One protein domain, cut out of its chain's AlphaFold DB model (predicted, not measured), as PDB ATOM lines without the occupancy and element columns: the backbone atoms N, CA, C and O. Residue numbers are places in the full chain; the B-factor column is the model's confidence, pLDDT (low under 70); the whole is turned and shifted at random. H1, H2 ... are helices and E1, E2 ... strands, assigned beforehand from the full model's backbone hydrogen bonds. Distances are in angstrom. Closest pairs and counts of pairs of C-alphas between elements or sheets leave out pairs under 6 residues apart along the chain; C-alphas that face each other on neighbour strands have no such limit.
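This is residues 68 to 91 and 98 to 195 of the 354 residues of an uncharacterized protein of Acidobacteria bacterium (UniProt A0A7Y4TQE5). A small closed barrel of five strands, E1, E4, E5, E8 and E7, has the short helix H2 packed on its outside over E4. E5 runs past the ring to pair with E6 at one end, where the small two-stranded sheet E2 and E3 and the short helix H1 also lie; E9 pairs onto E7. The printed part has 122 residues, with two named helices and nine named strands in the order E1 E2 H1 E3 E4 E5 E6 H2 E7 E8 E9; the class is mostly strand, and the barrel is mixed. It is compact, with a radius of gyration of the C-alphas of 14.1 A, and elongated, spanning 44 by 29 by 24 A.

Round the ring run E1, residues 68 to 77, E4, residues 112 to 122, E5, residues 129 to 137, E8, residues 180 to 184, E7, residues 160 to 167, and back to E1. E1 and E4 are antiparallel, with N 73 and O 116 at 2.8 A. E4 and E5, a hairpin, have N 113 and O 132 at 2.8 A. E5 and E8 are parallel, with N 133 and O 182 at 2.8 A. E7 and E8, a hairpin, have N 183 and O 166 at 2.8 A. E7 and E1 are antiparallel, with N 70 and O 163 at 3.0 A. E9, residues 191 to 194, is antiparallel to E7, with N 162 and O 193 at 2.8 A. E6, residues 143 to 145, forms a hairpin with E5, with N 144 and O 136 at 2.8 A; E4, E5 and E6 are a meander, each strand the antiparallel neighbour of the one before. E2, residues 81 to 83, and E3, residues 108 to 110, are antiparallel, with N 83 and O 108 at 2.9 A. The closest C-alphas of E3 and E6, those of Thr 110 and Gly 145, are 4.0 A apart. H2, residues 148 to 154, lies outside the barrel over E4, at a height over the sheet of 8.6 A, and runs along the strands, at 12 degrees to E4 on the local plane; their closest C-alphas, those of Val 113 and Leu 151, are 7.0 A apart. H1, residues 85 to 89, is on the barrel, and its closest C-alpha pair with E6, Ala 88 and Phe 143, is 6.5 A apart. H1 and H2 are apart; in both, every O i to N i+4 pair is within hydrogen-bond range.

E1 begins at C-alpha 68, (28.683, -2.960, -40.801), spans 18.8 A and bends by 90 degrees at residue 71. E4 spans 20.7 A and bends by 96 degrees at residue 119; E5 spans 26.5 A. E7 spans 20.7 A, E8 13.6 A and E9 10.3 A, ending at C-alpha 194, (42.366, -7.029, -48.148).

The C-alphas of Ala 104 and Asp 119, the two farthest apart, are 44.6 A apart. Residues 92 to 97 are not printed, and C-alphas 91 and 98 are 18.5 A apart across the cut. Of the links printed whole, E7 to E8, residues 168 to 179, is long. Mean pLDDT of the printed part is 85.3; residues 85 to 91 and 98 to 107 are under 70.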
ATOM      1  N   PHE A  68      27.564  -2.656 -41.677       97.56
ATOM      2  CA  PHE A  68      28.683  -2.960 -40.801       97.56
ATOM      3  C   PHE A  68      29.939  -2.503 -41.533       97.56
ATOM      4  O   PHE A  68      30.216  -3.009 -42.618       97.56
ATOM      5  N   ILE A  69      30.670  -1.547 -40.960       97.19
ATOM      6  CA  ILE A  69      31.878  -0.974 -41.561       97.19
ATOM      7  C   ILE A  69      33.014  -1.116 -40.554       97.19
ATOM      8  O   ILE A  69      33.036  -0.432 -39.526       97.19
ATOM      9  N   PHE A  70      33.950  -2.022 -40.816       97.31
ATOM     10  CA  PHE A  70      35.019  -2.333 -39.869       97.31
ATOM     11  C   PHE A  70      36.265  -2.896 -40.553       97.31
ATOM     12  O   PHE A  70      36.247  -3.270 -41.726       97.31
ATOM     13  N   ILE A  71      37.354  -2.941 -39.791       97.00
ATOM     14  CA  ILE A  71      38.606  -3.605 -40.144       97.00
ATOM     15  C   ILE A  71      38.778  -4.795 -39.201       97.00
ATOM     16  O   ILE A  71      38.512  -4.710 -37.997       97.00
ATOM     17  N   GLY A  72      39.217  -5.927 -39.732       97.19
ATOM     18  CA  GLY A  72      39.409  -7.138 -38.946       97.19
ATOM     19  C   GLY A  72      40.472  -8.057 -39.514       97.19
ATOM     20  O   GLY A  72      41.071  -7.782 -40.546       97.19
ATOM     21  N   THR A  73      40.704  -9.160 -38.820       98.19
ATOM     22  CA  THR A  73      41.657 -10.197 -39.206       98.19
ATOM     23  C   THR A  73      40.907 -11.466 -39.568       98.19
ATOM     24  O   THR A  73      40.024 -11.904 -38.826       98.19
ATOM     25  N   VAL A  74      41.275 -12.084 -40.687       98.12
ATOM     26  CA  VAL A  74      40.742 -13.388 -41.085       98.12
ATOM     27  C   VAL A  74      41.267 -14.458 -40.130       98.12
ATOM     28  O   VAL A  74      42.468 -14.715 -40.074       98.12
ATOM     29  N   ILE A  75      40.372 -15.090 -39.370       97.94
ATOM     30  CA  ILE A  75      40.717 -16.126 -38.379       97.94
ATOM     31  C   ILE A  75      40.247 -17.526 -38.782       97.94
ATOM     32  O   ILE A  75      40.563 -18.499 -38.100       97.94
ATOM     33  N   GLY A  76      39.487 -17.644 -39.869       97.56
ATOM     34  CA  GLY A  76      38.953 -18.918 -40.323       97.56
ATOM     35  C   GLY A  76      37.999 -18.775 -41.498       97.56
ATOM     36  O   GLY A  76      37.812 -17.693 -42.050       97.56
ATOM     37  N   TYR A  77      37.366 -19.892 -41.836       96.50
ATOM     38  CA  TYR A  77      36.334 -19.984 -42.863       96.50
ATOM     39  C   TYR A  77      35.192 -20.821 -42.310       96.50
ATOM     40  O   TYR A  77      35.423 -21.754 -41.533       96.50
ATOM     41  N   THR A  78      33.968 -20.504 -42.706       93.81
ATOM     42  CA  THR A  78      32.827 -21.348 -42.365       93.81
ATOM     43  C   THR A  78      32.905 -22.663 -43.146       93.81
ATOM     44  O   THR A  78      33.556 -22.755 -44.189       93.81
ATOM     45  N   GLY A  79      32.193 -23.688 -42.676       89.69
ATOM     46  CA  GLY A  79      31.809 -24.793 -43.557       89.69
ATOM     47  C   GLY A  79      30.806 -24.331 -44.619       89.69
ATOM     48  O   GLY A  79      30.352 -23.184 -44.596       89.69
ATOM     49  N   ALA A  80      30.418 -25.241 -45.514       89.38
ATOM     50  CA  ALA A  80      29.350 -24.981 -46.470       89.38
ATOM     51  C   ALA A  80      28.035 -24.704 -45.724       89.38
ATOM     52  O   ALA A  80      27.570 -25.532 -44.939       89.38
ATOM     53  N   VAL A  81      27.441 -23.540 -45.976       88.38
ATOM     54  CA  VAL A  81      26.176 -23.114 -45.378       88.38
ATOM     55  C   VAL A  81      25.125 -22.973 -46.466       88.38
ATOM     56  O   VAL A  81      25.363 -22.350 -47.501       88.38
ATOM     57  N   GLU A  82      23.954 -23.556 -46.226       86.81
ATOM     58  CA  GLU A  82      22.803 -23.420 -47.115       86.81
ATOM     59  C   GLU A  82      22.278 -21.976 -47.110       86.81
ATOM     60  O   GLU A  82      22.177 -21.341 -46.054       86.81
ATOM     61  N   PHE A  83      21.918 -21.467 -48.289       83.06
ATOM     62  CA  PHE A  83      21.261 -20.172 -48.440       83.06
ATOM     63  C   PHE A  83      19.996 -20.271 -49.298       83.06
ATOM     64  O   PHE A  83      19.872 -21.121 -50.182       83.06
ATOM     65  N   ASP A  84      19.038 -19.385 -49.027       78.12
ATOM     66  CA  ASP A  84      17.747 -19.334 -49.713       78.12
ATOM     67  C   ASP A  84      17.892 -18.691 -51.106       78.12
ATOM     68  O   ASP A  84      17.754 -17.478 -51.286       78.12
ATOM     69  N   GLY A  85      18.183 -19.522 -52.111       67.06
ATOM     70  CA  GLY A  85      18.302 -19.095 -53.509       67.06
ATOM     71  C   GLY A  85      16.996 -18.566 -54.123       67.06
ATOM     72  O   GLY A  85      17.042 -17.851 -55.125       67.06
ATOM     73  N   VAL A  86      15.835 -18.860 -53.519       67.56
ATOM     74  CA  VAL A  86      14.528 -18.365 -53.985       67.56
ATOM     75  C   VAL A  86      14.382 -16.884 -53.659       67.56
ATOM     76  O   VAL A  86      14.007 -16.091 -54.524       67.56
ATOM     77  N   ARG A  87      14.749 -16.493 -52.433       64.38
ATOM     78  CA  ARG A  87      14.804 -15.080 -52.020       64.38
ATOM     79  C   ARG A  87      15.823 -14.271 -52.809       64.38
ATOM     80  O   ARG A  87      15.616 -13.079 -53.008       64.38
ATOM     81  N   ALA A  88      16.902 -14.912 -53.242       59.28
ATOM     82  CA  ALA A  88      17.977 -14.257 -53.969       59.28
ATOM     83  C   ALA A  88      17.561 -13.866 -55.401       59.28
ATOM     84  O   ALA A  88      17.895 -12.779 -55.857       59.28
ATOM     85  N   ASN A  89      16.794 -14.717 -56.096       59.19
ATOM     86  CA  ASN A  89      16.570 -14.584 -57.542       59.19
ATOM     87  C   ASN A  89      15.112 -14.293 -57.947       59.19
ATOM     88  O   ASN A  89      14.818 -14.188 -59.136       59.19
ATOM     89  N   GLY A  90      14.173 -14.207 -56.995       51.78
ATOM     90  CA  GLY A  90      12.751 -13.936 -57.265       51.78
ATOM     91  C   GLY A  90      12.022 -15.027 -58.066       51.78
ATOM     92  O   GLY A  90      10.829 -14.900 -58.331       51.78
ATOM     93  N   SER A  91      12.722 -16.098 -58.451       44.69
ATOM     94  CA  SER A  91      12.195 -17.254 -59.167       44.69
ATOM     95  C   SER A  91      13.116 -18.464 -58.975       44.69
ATOM     96  O   SER A  91      14.341 -18.333 -58.954       44.69
ATOM     97  N   THR A  98      25.997 -27.096 -56.903       43.78
ATOM     98  CA  THR A  98      26.741 -28.308 -56.544       43.78
ATOM     99  C   THR A  98      25.812 -29.156 -55.680       43.78
ATOM    100  O   THR A  98      25.556 -28.814 -54.530       43.78
ATOM    101  N   TYR A  99      25.225 -30.205 -56.259       43.16
ATOM    102  CA  TYR A  99      24.241 -31.044 -55.579       43.16
ATOM    103  C   TYR A  99      24.875 -31.702 -54.348       43.16
ATOM    104  O   TYR A  99      25.631 -32.665 -54.463       43.16
ATOM    105  N   VAL A 100      24.555 -31.193 -53.158       44.03
ATOM    106  CA  VAL A 100      24.856 -31.874 -51.898       44.03
ATOM    107  C   VAL A 100      23.782 -32.949 -51.722       44.03
ATOM    108  O   VAL A 100      22.736 -32.700 -51.134       44.03
ATOM    109  N   ASN A 101      24.043 -34.129 -52.287       43.47
ATOM    110  CA  ASN A 101      23.145 -35.285 -52.408       43.47
ATOM    111  C   ASN A 101      22.004 -35.131 -53.428       43.47
ATOM    112  O   ASN A 101      21.346 -34.103 -53.530       43.47
ATOM    113  N   GLN A 102      21.751 -36.212 -54.175       45.44
ATOM    114  CA  GLN A 102      20.678 -36.369 -55.170       45.44
ATOM    115  C   GLN A 102      19.269 -36.427 -54.536       45.44
ATOM    116  O   GLN A 102      18.439 -37.254 -54.906       45.44
ATOM    117  N   THR A 103      18.984 -35.590 -53.541       50.75
ATOM    118  CA  THR A 103      17.621 -35.369 -53.047       50.75
ATOM    119  C   THR A 103      16.899 -34.349 -53.927       50.75
ATOM    120  O   THR A 103      17.530 -33.486 -54.527       50.75
ATOM    121  N   ALA A 104      15.573 -34.470 -54.012       53.19
ATOM    122  CA  ALA A 104      14.705 -33.866 -55.028       53.19
ATOM    123  C   ALA A 104      14.661 -32.319 -55.098       53.19
ATOM    124  O   ALA A 104      13.981 -31.788 -55.971       53.19
ATOM    125  N   GLU A 105      15.390 -31.595 -54.243       56.00
ATOM    126  CA  GLU A 105      15.464 -30.129 -54.266       56.00
ATOM    127  C   GLU A 105      16.929 -29.651 -54.259       56.00
ATOM    128  O   GLU A 105      17.706 -30.073 -53.395       56.00
ATOM    129  N   PRO A 106      17.347 -28.786 -55.207       55.50
ATOM    130  CA  PRO A 106      18.703 -28.254 -55.243       55.50
ATOM    131  C   PRO A 106      18.952 -27.348 -54.033       55.50
ATOM    132  O   PRO A 106      18.266 -26.346 -53.837       55.50
ATOM    133  N   LYS A 107      19.970 -27.681 -53.237       65.75
ATOM    134  CA  LYS A 107      20.435 -26.854 -52.120       65.75
ATOM    135  C   LYS A 107      21.574 -25.958 -52.583       65.75
ATOM    136  O   LYS A 107      22.616 -26.449 -53.012       65.75
ATOM    137  N   PHE A 108      21.379 -24.646 -52.495       76.69
ATOM    138  CA  PHE A 108      22.438 -23.682 -52.761       76.69
ATOM    139  C   PHE A 108      23.295 -23.523 -51.512       76.69
ATOM    140  O   PHE A 108      22.777 -23.235 -50.435       76.69
ATOM    141  N   VAL A 109      24.603 -23.728 -51.657       85.62
ATOM    142  CA  VAL A 109      25.564 -23.584 -50.561       85.62
ATOM    143  C   VAL A 109      26.567 -22.486 -50.867       85.62
ATOM    144  O   VAL A 109      26.941 -22.270 -52.018       85.62
ATOM    145  N   THR A 110      27.009 -21.802 -49.822       90.31
ATOM    146  CA  THR A 110      28.102 -20.832 -49.868       90.31
ATOM    147  C   THR A 110      29.046 -21.063 -48.693       90.31
ATOM    148  O   THR A 110      28.691 -21.733 -47.723       90.31
ATOM    149  N   ASN A 111      30.254 -20.526 -48.780       93.25
ATOM    150  CA  ASN A 111      31.189 -20.460 -47.664       93.25
ATOM    151  C   ASN A 111      31.374 -18.985 -47.291       93.25
ATOM    152  O   ASN A 111      31.139 -18.096 -48.107       93.25
ATOM    153  N   GLY A 112      31.763 -18.725 -46.051       95.12
ATOM    154  CA  GLY A 112      32.033 -17.386 -45.549       95.12
ATOM    155  C   GLY A 112      33.424 -17.284 -44.941       95.12
ATOM    156  O   GLY A 112      34.031 -18.281 -44.540       95.12
ATOM    157  N   VAL A 113      33.916 -16.055 -44.850       97.44
ATOM    158  CA  VAL A 113      35.151 -15.706 -44.149       97.44
ATOM    159  C   VAL A 113      34.809 -15.402 -42.695       97.44
ATOM    160  O   VAL A 113      33.904 -14.616 -42.418       97.44
ATOM    161  N   VAL A 114      35.527 -16.006 -41.750       97.56
ATOM    162  CA  VAL A 114      35.377 -15.696 -40.323       97.56
ATOM    163  C   VAL A 114      36.378 -14.608 -39.966       97.56
ATOM    164  O   VAL A 114      37.592 -14.821 -40.014       97.56
ATOM    165  N   VAL A 115      35.865 -13.438 -39.604       98.44
ATOM    166  CA  VAL A 115      36.657 -12.235 -39.351       98.44
ATOM    167  C   VAL A 115      36.538 -11.850 -37.883       98.44
ATOM    168  O   VAL A 115      35.442 -11.592 -37.384       98.44
ATOM    169  N   ARG A 116      37.676 -11.774 -37.190       98.38
ATOM    170  CA  ARG A 116      37.761 -11.146 -35.871       98.38
ATOM    171  C   ARG A 116      37.928  -9.651 -36.061       98.38
ATOM    172  O   ARG A 116      38.887  -9.211 -36.691       98.38
ATOM    173  N   MET A 117      37.013  -8.873 -35.512       97.38
ATOM    174  CA  MET A 117      37.081  -7.424 -35.573       97.38
ATOM    175  C   MET A 117      38.318  -6.913 -34.827       97.38
ATOM    176  O   MET A 117      38.596  -7.334 -33.705       97.38
ATOM    177  N   LYS A 118      39.045  -5.995 -35.462       96.81
ATOM    178  CA  LYS A 118      40.171  -5.270 -34.868       96.81
ATOM    179  C   LYS A 118      39.749  -3.860 -34.482       96.81
ATOM    180  O   LYS A 118      40.048  -3.419 -33.379       96.81
ATOM    181  N   ASP A 119      39.046  -3.183 -35.384       96.56
ATOM    182  CA  ASP A 119      38.570  -1.823 -35.174       96.56
ATOM    183  C   ASP A 119      37.325  -1.542 -36.025       96.56
ATOM    184  O   ASP A 119      37.116  -2.189 -37.053       96.56
ATOM    185  N   SER A 120      36.487  -0.591 -35.621       96.81
ATOM    186  CA  SER A 120      35.204  -0.321 -36.269       96.81
ATOM    187  C   SER A 120      34.985   1.142 -36.613       96.81
ATOM    188  O   SER A 120      35.166   2.015 -35.773       96.81
ATOM    189  N   VAL A 121      34.467   1.386 -37.815       97.00
ATOM    190  CA  VAL A 121      33.898   2.683 -38.199       97.00
ATOM    191  C   VAL A 121      32.445   2.766 -37.727       97.00
ATOM    192  O   VAL A 121      32.032   3.761 -37.138       97.00
ATOM    193  N   HIS A 122      31.654   1.723 -38.000       97.56
ATOM    194  CA  HIS A 122      30.241   1.660 -37.634       97.56
ATOM    195  C   HIS A 122      29.782   0.215 -37.437       97.56
ATOM    196  O   HIS A 122      30.035  -0.648 -38.278       97.56
ATOM    197  N   LEU A 123      29.075  -0.034 -36.331       96.81
ATOM    198  CA  LEU A 123      28.511  -1.336 -35.975       96.81
ATOM    199  C   LEU A 123      27.091  -1.157 -35.434       96.81
ATOM    200  O   LEU A 123      26.921  -0.734 -34.287       96.81
ATOM    201  N   PRO A 124      26.062  -1.544 -36.202       96.19
ATOM    202  CA  PRO A 124      24.683  -1.531 -35.725       96.19
ATOM    203  C   PRO A 124      24.477  -2.476 -34.534       96.19
ATOM    204  O   PRO A 124      23.629  -2.239 -33.676       96.19
ATOM    205  N   ILE A 125      25.250  -3.566 -34.484       94.75
ATOM    206  CA  ILE A 125      25.240  -4.573 -33.421       94.75
ATOM    207  C   ILE A 125      26.693  -4.889 -33.065       94.75
ATOM    208  O   ILE A 125      27.505  -5.150 -33.953       94.75
ATOM    209  N   LYS A 126      27.017  -4.892 -31.769       94.12
ATOM    210  CA  LYS A 126      28.357  -5.246 -31.289       94.12
ATOM    211  C   LYS A 126      28.593  -6.752 -31.419       94.12
ATOM    212  O   LYS A 126      27.791  -7.540 -30.926       94.12
ATOM    213  N   SER A 127      29.709  -7.125 -32.034       95.12
ATOM    214  CA  SER A 127      30.263  -8.481 -32.032       95.12
ATOM    215  C   SER A 127      31.780  -8.391 -32.183       95.12
ATOM    216  O   SER A 127      32.283  -7.464 -32.813       95.12
ATOM    217  N   GLU A 128      32.504  -9.345 -31.609       96.44
ATOM    218  CA  GLU A 128      33.955  -9.471 -31.802       96.44
ATOM    219  C   GLU A 128      34.297 -10.312 -33.036       96.44
ATOM    220  O   GLU A 128      35.376 -10.168 -33.610       96.44
ATOM    221  N   VAL A 129      33.383 -11.195 -33.445       97.38
ATOM    222  CA  VAL A 129      33.568 -12.123 -34.562       97.38
ATOM    223  C   VAL A 129      32.355 -12.072 -35.485       97.38
ATOM    224  O   VAL A 129      31.204 -12.064 -35.035       97.38
ATOM    225  N   PHE A 130      32.630 -12.030 -36.783       97.50
ATOM    226  CA  PHE A 130      31.636 -11.997 -37.847       97.50
ATOM    227  C   PHE A 130      31.910 -13.107 -38.861       97.50
ATOM    228  O   PHE A 130      33.062 -13.388 -39.183       97.50
ATOM    229  N   GLU A 131      30.847 -13.705 -39.392       97.06
ATOM    230  CA  GLU A 131      30.913 -14.552 -40.586       97.06
ATOM    231  C   GLU A 131      30.462 -13.713 -41.783       97.06
ATOM    232  O   GLU A 131      29.316 -13.269 -41.815       97.06
ATOM    233  N   VAL A 132      31.346 -13.467 -42.749       96.81
ATOM    234  CA  VAL A 132      31.066 -12.642 -43.931       96.81
ATOM    235  C   VAL A 132      30.910 -13.545 -45.147       96.81
ATOM    236  O   VAL A 132      31.853 -14.229 -45.539       96.81
ATOM    237  N   PHE A 133      29.716 -13.560 -45.734       95.00
ATOM    238  CA  PHE A 133      29.392 -14.357 -46.914       95.00
ATOM    239  C   PHE A 133      29.432 -13.494 -48.169       95.00
ATOM    240  O   PHE A 133      28.719 -12.493 -48.269       95.00
ATOM    241  N   GLU A 134      30.231 -13.915 -49.141       90.44
ATOM    242  CA  GLU A 134      30.259 -13.307 -50.467       90.44
ATOM    243  C   GLU A 134      29.484 -14.147 -51.472       90.44
ATOM    244  O   GLU A 134      29.340 -15.368 -51.333       90.44
ATOM    245  N   TYR A 135      28.984 -13.464 -52.496       87.50
ATOM    246  CA  TYR A 135      28.283 -14.085 -53.604       87.50
ATOM    247  C   TYR A 135      28.830 -13.562 -54.921       87.50
ATOM    248  O   TYR A 135      29.035 -12.361 -55.089       87.50
ATOM    249  N   SER A 136      28.988 -14.461 -55.882       82.81
ATOM    250  CA  SER A 136      29.216 -14.125 -57.279       82.81
ATOM    251  C   SER A 136      27.891 -14.126 -58.048       82.81
ATOM    252  O   SER A 136      26.895 -14.713 -57.619       82.81
ATOM    253  N   LEU A 137      27.857 -13.429 -59.182       79.12
ATOM    254  CA  LEU A 137      26.749 -13.494 -60.128       79.12
ATOM    255  C   LEU A 137      27.192 -14.341 -61.307       79.12
ATOM    256  O   LEU A 137      28.265 -14.139 -61.877       79.12
ATOM    257  N   ARG A 138      26.344 -15.286 -61.686       77.00
ATOM    258  CA  ARG A 138      26.525 -16.061 -62.908       77.00
ATOM    259  C   ARG A 138      26.126 -15.244 -64.134       77.00
ATOM    260  O   ARG A 138      25.517 -14.181 -64.032       77.00
ATOM    261  N   ALA A 139      26.436 -15.772 -65.317       75.19
ATOM    262  CA  ALA A 139      26.070 -15.156 -66.597       75.19
ATOM    263  C   ALA A 139      24.546 -14.983 -66.790       75.19
ATOM    264  O   ALA A 139      24.119 -14.186 -67.622       75.19
ATOM    265  N   ASP A 140      23.738 -15.722 -66.027       74.50
ATOM    266  CA  ASP A 140      22.276 -15.633 -65.962       74.50
ATOM    267  C   ASP A 140      21.773 -14.712 -64.828       74.50
ATOM    268  O   ASP A 140      20.585 -14.718 -64.514       74.50
ATOM    269  N   CYS A 141      22.659 -13.916 -64.218       74.94
ATOM    270  CA  CYS A 141      22.401 -13.055 -63.059       74.94
ATOM    271  C   CYS A 141      21.940 -13.791 -61.790       74.94
ATOM    272  O   CYS A 141      21.473 -13.139 -60.857       74.94
ATOM    273  N   LEU A 142      22.060 -15.120 -61.720       78.12
ATOM    274  CA  LEU A 142      21.736 -15.846 -60.496       78.12
ATOM    275  C   LEU A 142      22.892 -15.749 -59.499       78.12
ATOM    276  O   LEU A 142      24.063 -15.884 -59.871       78.12
ATOM    277  N   PHE A 143      22.555 -15.566 -58.222       78.12
ATOM    278  CA  PHE A 143      23.538 -15.630 -57.141       78.12
ATOM    279  C   PHE A 143      24.171 -17.022 -57.043       78.12
ATOM    280  O   PHE A 143      23.482 -18.045 -57.015       78.12
ATOM    281  N   GLN A 144      25.493 -17.046 -56.929       83.00
ATOM    282  CA  GLN A 144      26.306 -18.229 -56.706       83.00
ATOM    283  C   GLN A 144      27.158 -18.018 -55.452       83.00
ATOM    284  O   GLN A 144      27.730 -16.952 -55.242       83.00
ATOM    285  N   GLY A 145      27.218 -19.035 -54.591       85.31
ATOM    286  CA  GLY A 145      28.105 -19.020 -53.431       85.31
ATOM    287  C   GLY A 145      29.572 -19.133 -53.845       85.31
ATOM    288  O   GLY A 145      29.889 -19.771 -54.850       85.31
ATOM    289  N   VAL A 146      30.465 -18.542 -53.055       87.94
ATOM    290  CA  VAL A 146      31.910 -18.604 -53.305       87.94
ATOM    291  C   VAL A 146      32.486 -19.902 -52.726       87.94
ATOM    292  O   VAL A 146      32.068 -20.384 -51.661       87.94
ATOM    293  N   SER A 147      33.417 -20.525 -53.454       90.12
ATOM    294  CA  SER A 147      34.051 -21.759 -52.993       90.12
ATOM    295  C   SER A 147      35.037 -21.475 -51.857       90.12
ATOM    296  O   SER A 147      35.628 -20.400 -51.773       90.12
ATOM    297  N   ILE A 148      35.250 -22.451 -50.971       92.88
ATOM    298  CA  ILE A 148      36.229 -22.302 -49.885       92.88
ATOM    299  C   ILE A 148      37.663 -22.126 -50.408       92.88
ATOM    300  O   ILE A 148      38.482 -21.517 -49.727       92.88
ATOM    301  N   THR A 149      37.973 -22.662 -51.593       93.81
ATOM    302  CA  THR A 149      39.281 -22.486 -52.233       93.81
ATOM    303  C   THR A 149      39.464 -21.034 -52.654       93.81
ATOM    304  O   THR A 149      40.435 -20.417 -52.234       93.81
ATOM    305  N   ASP A 150      38.484 -20.460 -53.358       92.38
ATOM    306  CA  ASP A 150      38.551 -19.063 -53.806       92.38
ATOM    307  C   ASP A 150      38.652 -18.104 -52.609       92.38
ATOM    308  O   ASP A 150      39.494 -17.212 -52.602       92.38
ATOM    309  N   LEU A 151      37.880 -18.344 -51.538       94.00
ATOM    310  CA  LEU A 151      37.970 -17.536 -50.314       94.00
ATOM    311  C   LEU A 151      39.343 -17.616 -49.638       94.00
ATOM    312  O   LEU A 151      39.775 -16.644 -49.026       94.00
ATOM    313  N   ARG A 152      40.017 -18.768 -49.691       95.62
ATOM    314  CA  ARG A 152      41.359 -18.932 -49.108       95.62
ATOM    315  C   ARG A 152      42.423 -18.216 -49.920       95.62
ATOM    316  O   ARG A 152      43.343 -17.657 -49.328       95.62
ATOM    317  N   ASP A 153      42.283 -18.259 -51.238       93.44
ATOM    318  CA  ASP A 153      43.198 -17.607 -52.164       93.44
ATOM    319  C   ASP A 153      43.044 -16.080 -52.094       93.44
ATOM    320  O   ASP A 153      44.041 -15.359 -52.073       93.44
ATOM    321  N   GLU A 154      41.807 -15.585 -51.993       91.75
ATOM    322  CA  GLU A 154      41.507 -14.151 -51.923       91.75
ATOM    323  C   GLU A 154      41.711 -13.555 -50.521       91.75
ATOM    324  O   GLU A 154      42.248 -12.453 -50.383       91.75
ATOM    325  N   PHE A 155      41.347 -14.296 -49.469       94.94
ATOM    326  CA  PHE A 155      41.421 -13.855 -48.073       94.94
ATOM    327  C   PHE A 155      42.217 -14.848 -47.212       94.94
ATOM    328  O   PHE A 155      41.629 -15.617 -46.442       94.94
ATOM    329  N   PRO A 156      43.563 -14.856 -47.293       95.94
ATOM    330  CA  PRO A 156      44.391 -15.774 -46.515       95.94
ATOM    331  C   PRO A 156      44.220 -15.600 -44.999       95.94
ATOM    332  O   PRO A 156      43.958 -14.500 -44.507       95.94
ATOM    333  N   LEU A 157      44.431 -16.670 -44.228       97.31
ATOM    334  CA  LEU A 157      44.438 -16.597 -42.761       97.31
ATOM    335  C   LEU A 157      45.436 -15.548 -42.253       97.31
ATOM    336  O   LEU A 157      46.541 -15.417 -42.774       97.31
ATOM    337  N   ASN A 158      45.056 -14.851 -41.183       96.69
ATOM    338  CA  ASN A 158      45.784 -13.740 -40.566       96.69
ATOM    339  C   ASN A 158      45.941 -12.488 -41.441       96.69
ATOM    340  O   ASN A 158      46.565 -11.526 -40.994       96.69
ATOM    341  N   SER A 159      45.369 -12.459 -42.648       94.94
ATOM    342  CA  SER A 159      45.290 -11.219 -43.417       94.94
ATOM    343  C   SER A 159      44.352 -10.223 -42.737       94.94
ATOM    344  O   SER A 159      43.366 -10.597 -42.089       94.94
ATOM    345  N   GLU A 160      44.680  -8.939 -42.859       94.88
ATOM    346  CA  GLU A 160      43.790  -7.865 -42.443       94.88
ATOM    347  C   GLU A 160      42.842  -7.530 -43.593       94.88
ATOM    348  O   GLU A 160      43.265  -7.399 -44.741       94.88
ATOM    349  N   VAL A 161      41.560  -7.388 -43.285       95.06
ATOM    350  CA  VAL A 161      40.493  -7.114 -44.245       95.06
ATOM    351  C   VAL A 161      39.689  -5.903 -43.807       95.06
ATOM    352  O   VAL A 161      39.467  -5.677 -42.617       95.06
ATOM    353  N   ARG A 162      39.224  -5.136 -44.788       94.44
ATOM    354  CA  ARG A 162      38.187  -4.121 -44.625       94.44
ATOM    355  C   ARG A 162      36.855  -4.710 -45.068       94.44
ATOM    356  O   ARG A 162      36.789  -5.392 -46.090       94.44
ATOM    357  N   VAL A 163      35.811  -4.455 -44.292       95.75
ATOM    358  CA  VAL A 163      34.476  -5.018 -44.500       95.75
ATOM    359  C   VAL A 163      33.460  -3.885 -44.525       95.75
ATOM    360  O   VAL A 163      33.422  -3.067 -43.607       95.75
ATOM    361  N   ILE A 164      32.635  -3.864 -45.569       95.50
ATOM    362  CA  ILE A 164      31.387  -3.107 -45.681       95.50
ATOM    363  C   ILE A 164      30.320  -4.146 -45.974       95.50
ATOM    364  O   ILE A 164      30.328  -4.743 -47.041       95.50
ATOM    365  N   SER A 165      29.415  -4.414 -45.048       96.12
ATOM    366  CA  SER A 165      28.457  -5.502 -45.248       96.12
ATOM    367  C   SER A 165      27.128  -5.218 -44.578       96.12
ATOM    368  O   SER A 165      26.984  -4.244 -43.842       96.12
ATOM    369  N   LYS A 166      26.132  -6.063 -44.820       95.56
ATOM    370  CA  LYS A 166      24.825  -5.986 -44.162       95.56
ATOM    371  C   LYS A 166      24.522  -7.294 -43.473       95.56
ATOM    372  O   LYS A 166      25.099  -8.325 -43.788       95.56
ATOM    373  N   LYS A 167      23.606  -7.257 -42.510       95.31
ATOM    374  CA  LYS A 167      23.154  -8.474 -41.833       95.31
ATOM    375  C   LYS A 167      22.607  -9.473 -42.856       95.31
ATOM    376  O   LYS A 167      21.752  -9.103 -43.657       95.31
ATOM    377  N   ALA A 168      23.056 -10.723 -42.765       92.69
ATOM    378  CA  ALA A 168      22.650 -11.782 -43.676       92.69
ATOM    379  C   ALA A 168      21.127 -11.998 -43.677       92.69
ATOM    380  O   ALA A 168      20.487 -12.061 -42.620       92.69
ATOM    381  N   GLN A 169      20.557 -12.129 -44.873       90.06
ATOM    382  CA  GLN A 169      19.148 -12.426 -45.130       90.06
ATOM    383  C   GLN A 169      18.980 -13.749 -45.881       90.06
ATOM    384  O   GLN A 169      17.938 -14.395 -45.734       90.06
ATOM    385  N   LEU A 170      19.983 -14.145 -46.676       85.81
ATOM    386  CA  LEU A 170      19.952 -15.367 -47.481       85.81
ATOM    387  C   LEU A 170      20.412 -16.591 -46.684       85.81
ATOM    388  O   LEU A 170      19.841 -17.671 -46.827       85.81
ATOM    389  N   VAL A 171      21.403 -16.424 -45.807       86.56
ATOM    390  CA  VAL A 171      21.856 -17.474 -44.884       86.56
ATOM    391  C   VAL A 171      20.999 -17.436 -43.619       86.56
ATOM    392  O   VAL A 171      21.246 -16.654 -42.702       86.56
ATOM    393  N   THR A 172      19.960 -18.267 -43.569       77.25
ATOM    394  CA  THR A 172      18.934 -18.216 -42.508       77.25
ATOM    395  C   THR A 172      19.182 -19.176 -41.349       77.25
ATOM    396  O   THR A 172      18.607 -19.009 -40.270       77.25
ATOM    397  N   VAL A 173      20.045 -20.175 -41.547       81.19
ATOM    398  CA  VAL A 173      20.438 -21.101 -40.483       81.19
ATOM    399  C   VAL A 173      21.127 -20.295 -39.377       81.19
ATOM    400  O   VAL A 173      21.912 -19.391 -39.659       81.19
ATOM    401  N   LYS A 174      20.828 -20.575 -38.108       77.31
ATOM    402  CA  LYS A 174      21.547 -19.943 -36.993       77.31
ATOM    403  C   LYS A 174      22.908 -20.608 -36.820       77.31
ATOM    404  O   LYS A 174      23.015 -21.822 -36.976       77.31
ATOM    405  N   THR A 175      23.930 -19.829 -36.486       77.12
ATOM    406  CA  THR A 175      25.206 -20.408 -36.070       77.12
ATOM    407  C   THR A 175      25.059 -21.044 -34.687       77.12
ATOM    408  O   THR A 175      24.240 -20.614 -33.869       77.12
ATOM    409  N   SER A 176      25.851 -22.077 -34.411       70.25
ATOM    410  CA  SER A 176      25.952 -22.664 -33.070       70.25
ATOM    411  C   SER A 176      26.796 -21.816 -32.112       70.25
ATOM    412  O   SER A 176      26.659 -21.949 -30.902       70.25
ATOM    413  N   ASP A 177      27.669 -20.965 -32.649       80.62
ATOM    414  CA  ASP A 177      28.626 -20.131 -31.908       80.62
ATOM    415  C   ASP A 177      28.106 -18.714 -31.595       80.62
ATOM    416  O   ASP A 177      28.754 -17.959 -30.874       80.62
ATOM    417  N   GLY A 178      26.926 -18.348 -32.104       85.31
ATOM    418  CA  GLY A 178      26.321 -17.032 -31.904       85.31
ATOM    419  C   GLY A 178      26.952 -15.894 -32.713       85.31
ATOM    420  O   GLY A 178      26.564 -14.743 -32.505       85.31
ATOM    421  N   HIS A 179      27.888 -16.174 -33.628       92.56
ATOM    422  CA  HIS A 179      28.483 -15.152 -34.485       92.56
ATOM    423  C   HIS A 179      27.442 -14.433 -35.355       92.56
ATOM    424  O   HIS A 179      26.462 -15.009 -35.840       92.56
ATOM    425  N   VAL A 180      27.677 -13.140 -35.587       94.88
ATOM    426  CA  VAL A 180      26.833 -12.339 -36.476       94.88
ATOM    427  C   VAL A 180      27.194 -12.658 -37.925       94.88
ATOM    428  O   VAL A 180      28.342 -12.502 -38.337       94.88
ATOM    429  N   ARG A 181      26.191 -13.072 -38.704       95.38
ATOM    430  CA  ARG A 181      26.321 -13.334 -40.141       95.38
ATOM    431  C   ARG A 181      26.064 -12.077 -40.954       95.38
ATOM    432  O   ARG A 181      25.041 -11.411 -40.762       95.38
ATOM    433  N   LEU A 182      26.969 -11.793 -41.876       96.06
ATOM    434  CA  LEU A 182      26.947 -10.661 -42.786       96.06
ATOM    435  C   LEU A 182      26.972 -11.152 -44.238       96.06
ATOM    436  O   LEU A 182      27.521 -12.215 -44.513       96.06
ATOM    437  N   GLU A 183      26.381 -10.402 -45.163       92.81
ATOM    438  CA  GLU A 183      26.356 -10.739 -46.587       92.81
ATOM    439  C   GLU A 183      26.749  -9.572 -47.494       92.81
ATOM    440  O   GLU A 183      26.282  -8.442 -47.328       92.81
ATOM    441  N   ASN A 184      27.568  -9.880 -48.500       90.38
ATOM    442  CA  ASN A 184      27.928  -8.985 -49.593       90.38
ATOM    443  C   ASN A 184      27.224  -9.456 -50.862       90.38
ATOM    444  O   ASN A 184      27.692 -10.352 -51.566       90.38
ATOM    445  N   ARG A 185      26.062  -8.868 -51.142       84.88
ATOM    446  CA  ARG A 185      25.301  -9.143 -52.364       84.88
ATOM    447  C   ARG A 185      25.785  -8.209 -53.467       84.88
ATOM    448  O   ARG A 185      25.863  -7.010 -53.247       84.88
ATOM    449  N   LEU A 186      26.042  -8.732 -54.666       75.12
ATOM    450  CA  LEU A 186      26.502  -7.926 -55.809       75.12
ATOM    451  C   LEU A 186      25.494  -6.865 -56.285       75.12
ATOM    452  O   LEU A 186      25.896  -5.863 -56.872       75.12
ATOM    453  N   THR A 187      24.201  -7.064 -56.018       70.69
ATOM    454  CA  THR A 187      23.148  -6.061 -56.264       70.69
ATOM    455  C   THR A 187      23.083  -4.986 -55.174       70.69
ATOM    456  O   THR A 187      22.359  -3.998 -55.306       70.69
ATOM    457  N   GLU A 188      23.841  -5.168 -54.097       77.75
ATOM    458  CA  GLU A 188      23.951  -4.238 -52.991       77.75
ATOM    459  C   GLU A 188      25.358  -3.653 -52.879       77.75
ATOM    460  O   GLU A 188      26.298  -3.973 -53.601       77.75
ATOM    461  N   ASP A 189      25.464  -2.751 -51.922       74.88
ATOM    462  CA  ASP A 189      26.577  -1.859 -51.664       74.88
ATOM    463  C   ASP A 189      27.643  -2.449 -50.711       74.88
ATOM    464  O   ASP A 189      28.332  -1.713 -50.005       74.88
ATOM    465  N   GLY A 190      27.749  -3.782 -50.647       86.25
ATOM    466  CA  GLY A 190      28.676  -4.504 -49.764       86.25
ATOM    467  C   GLY A 190      29.987  -4.915 -50.446       86.25
ATOM    468  O   GLY A 190      30.035  -5.098 -51.659       86.25
ATOM    469  N   SER A 191      31.055  -5.075 -49.664       91.12
ATOM    470  CA  SER A 191      32.357  -5.603 -50.089       91.12
ATOM    471  C   SER A 191      33.199  -6.088 -48.899       91.12
ATOM    472  O   SER A 191      33.145  -5.519 -47.806       91.12
ATOM    473  N   ILE A 192      34.017  -7.121 -49.108       93.25
ATOM    474  CA  ILE A 192      35.194  -7.418 -48.283       93.25
ATOM    475  C   ILE A 192      36.429  -7.318 -49.178       93.25
ATOM    476  O   ILE A 192      36.388  -7.635 -50.360       93.25
ATOM    477  N   ALA A 193      37.522  -6.788 -48.643       92.25
ATOM    478  CA  ALA A 193      38.767  -6.641 -49.385       92.25
ATOM    479  C   ALA A 193      39.955  -6.705 -48.428       92.25
ATOM    480  O   ALA A 193      39.840  -6.283 -47.278       92.25
ATOM    481  N   LEU A 194      41.119  -7.144 -48.908       91.94
ATOM    482  CA  LEU A 194      42.366  -7.029 -48.148       91.94
ATOM    483  C   LEU A 194      42.643  -5.559 -47.790       91.94
ATOM    484  O   LEU A 194      42.522  -4.664 -48.634       91.94
ATOM    485  N   ASN A 195      43.029  -5.301 -46.539       88.81
ATOM    486  CA  ASN A 195      43.393  -3.973 -46.039       88.81
ATOM    487  C   ASN A 195      44.852  -3.588 -46.348       88.81
ATOM    488  O   ASN A 195      45.456  -2.793 -45.634       88.81
TER     489      ASN A 195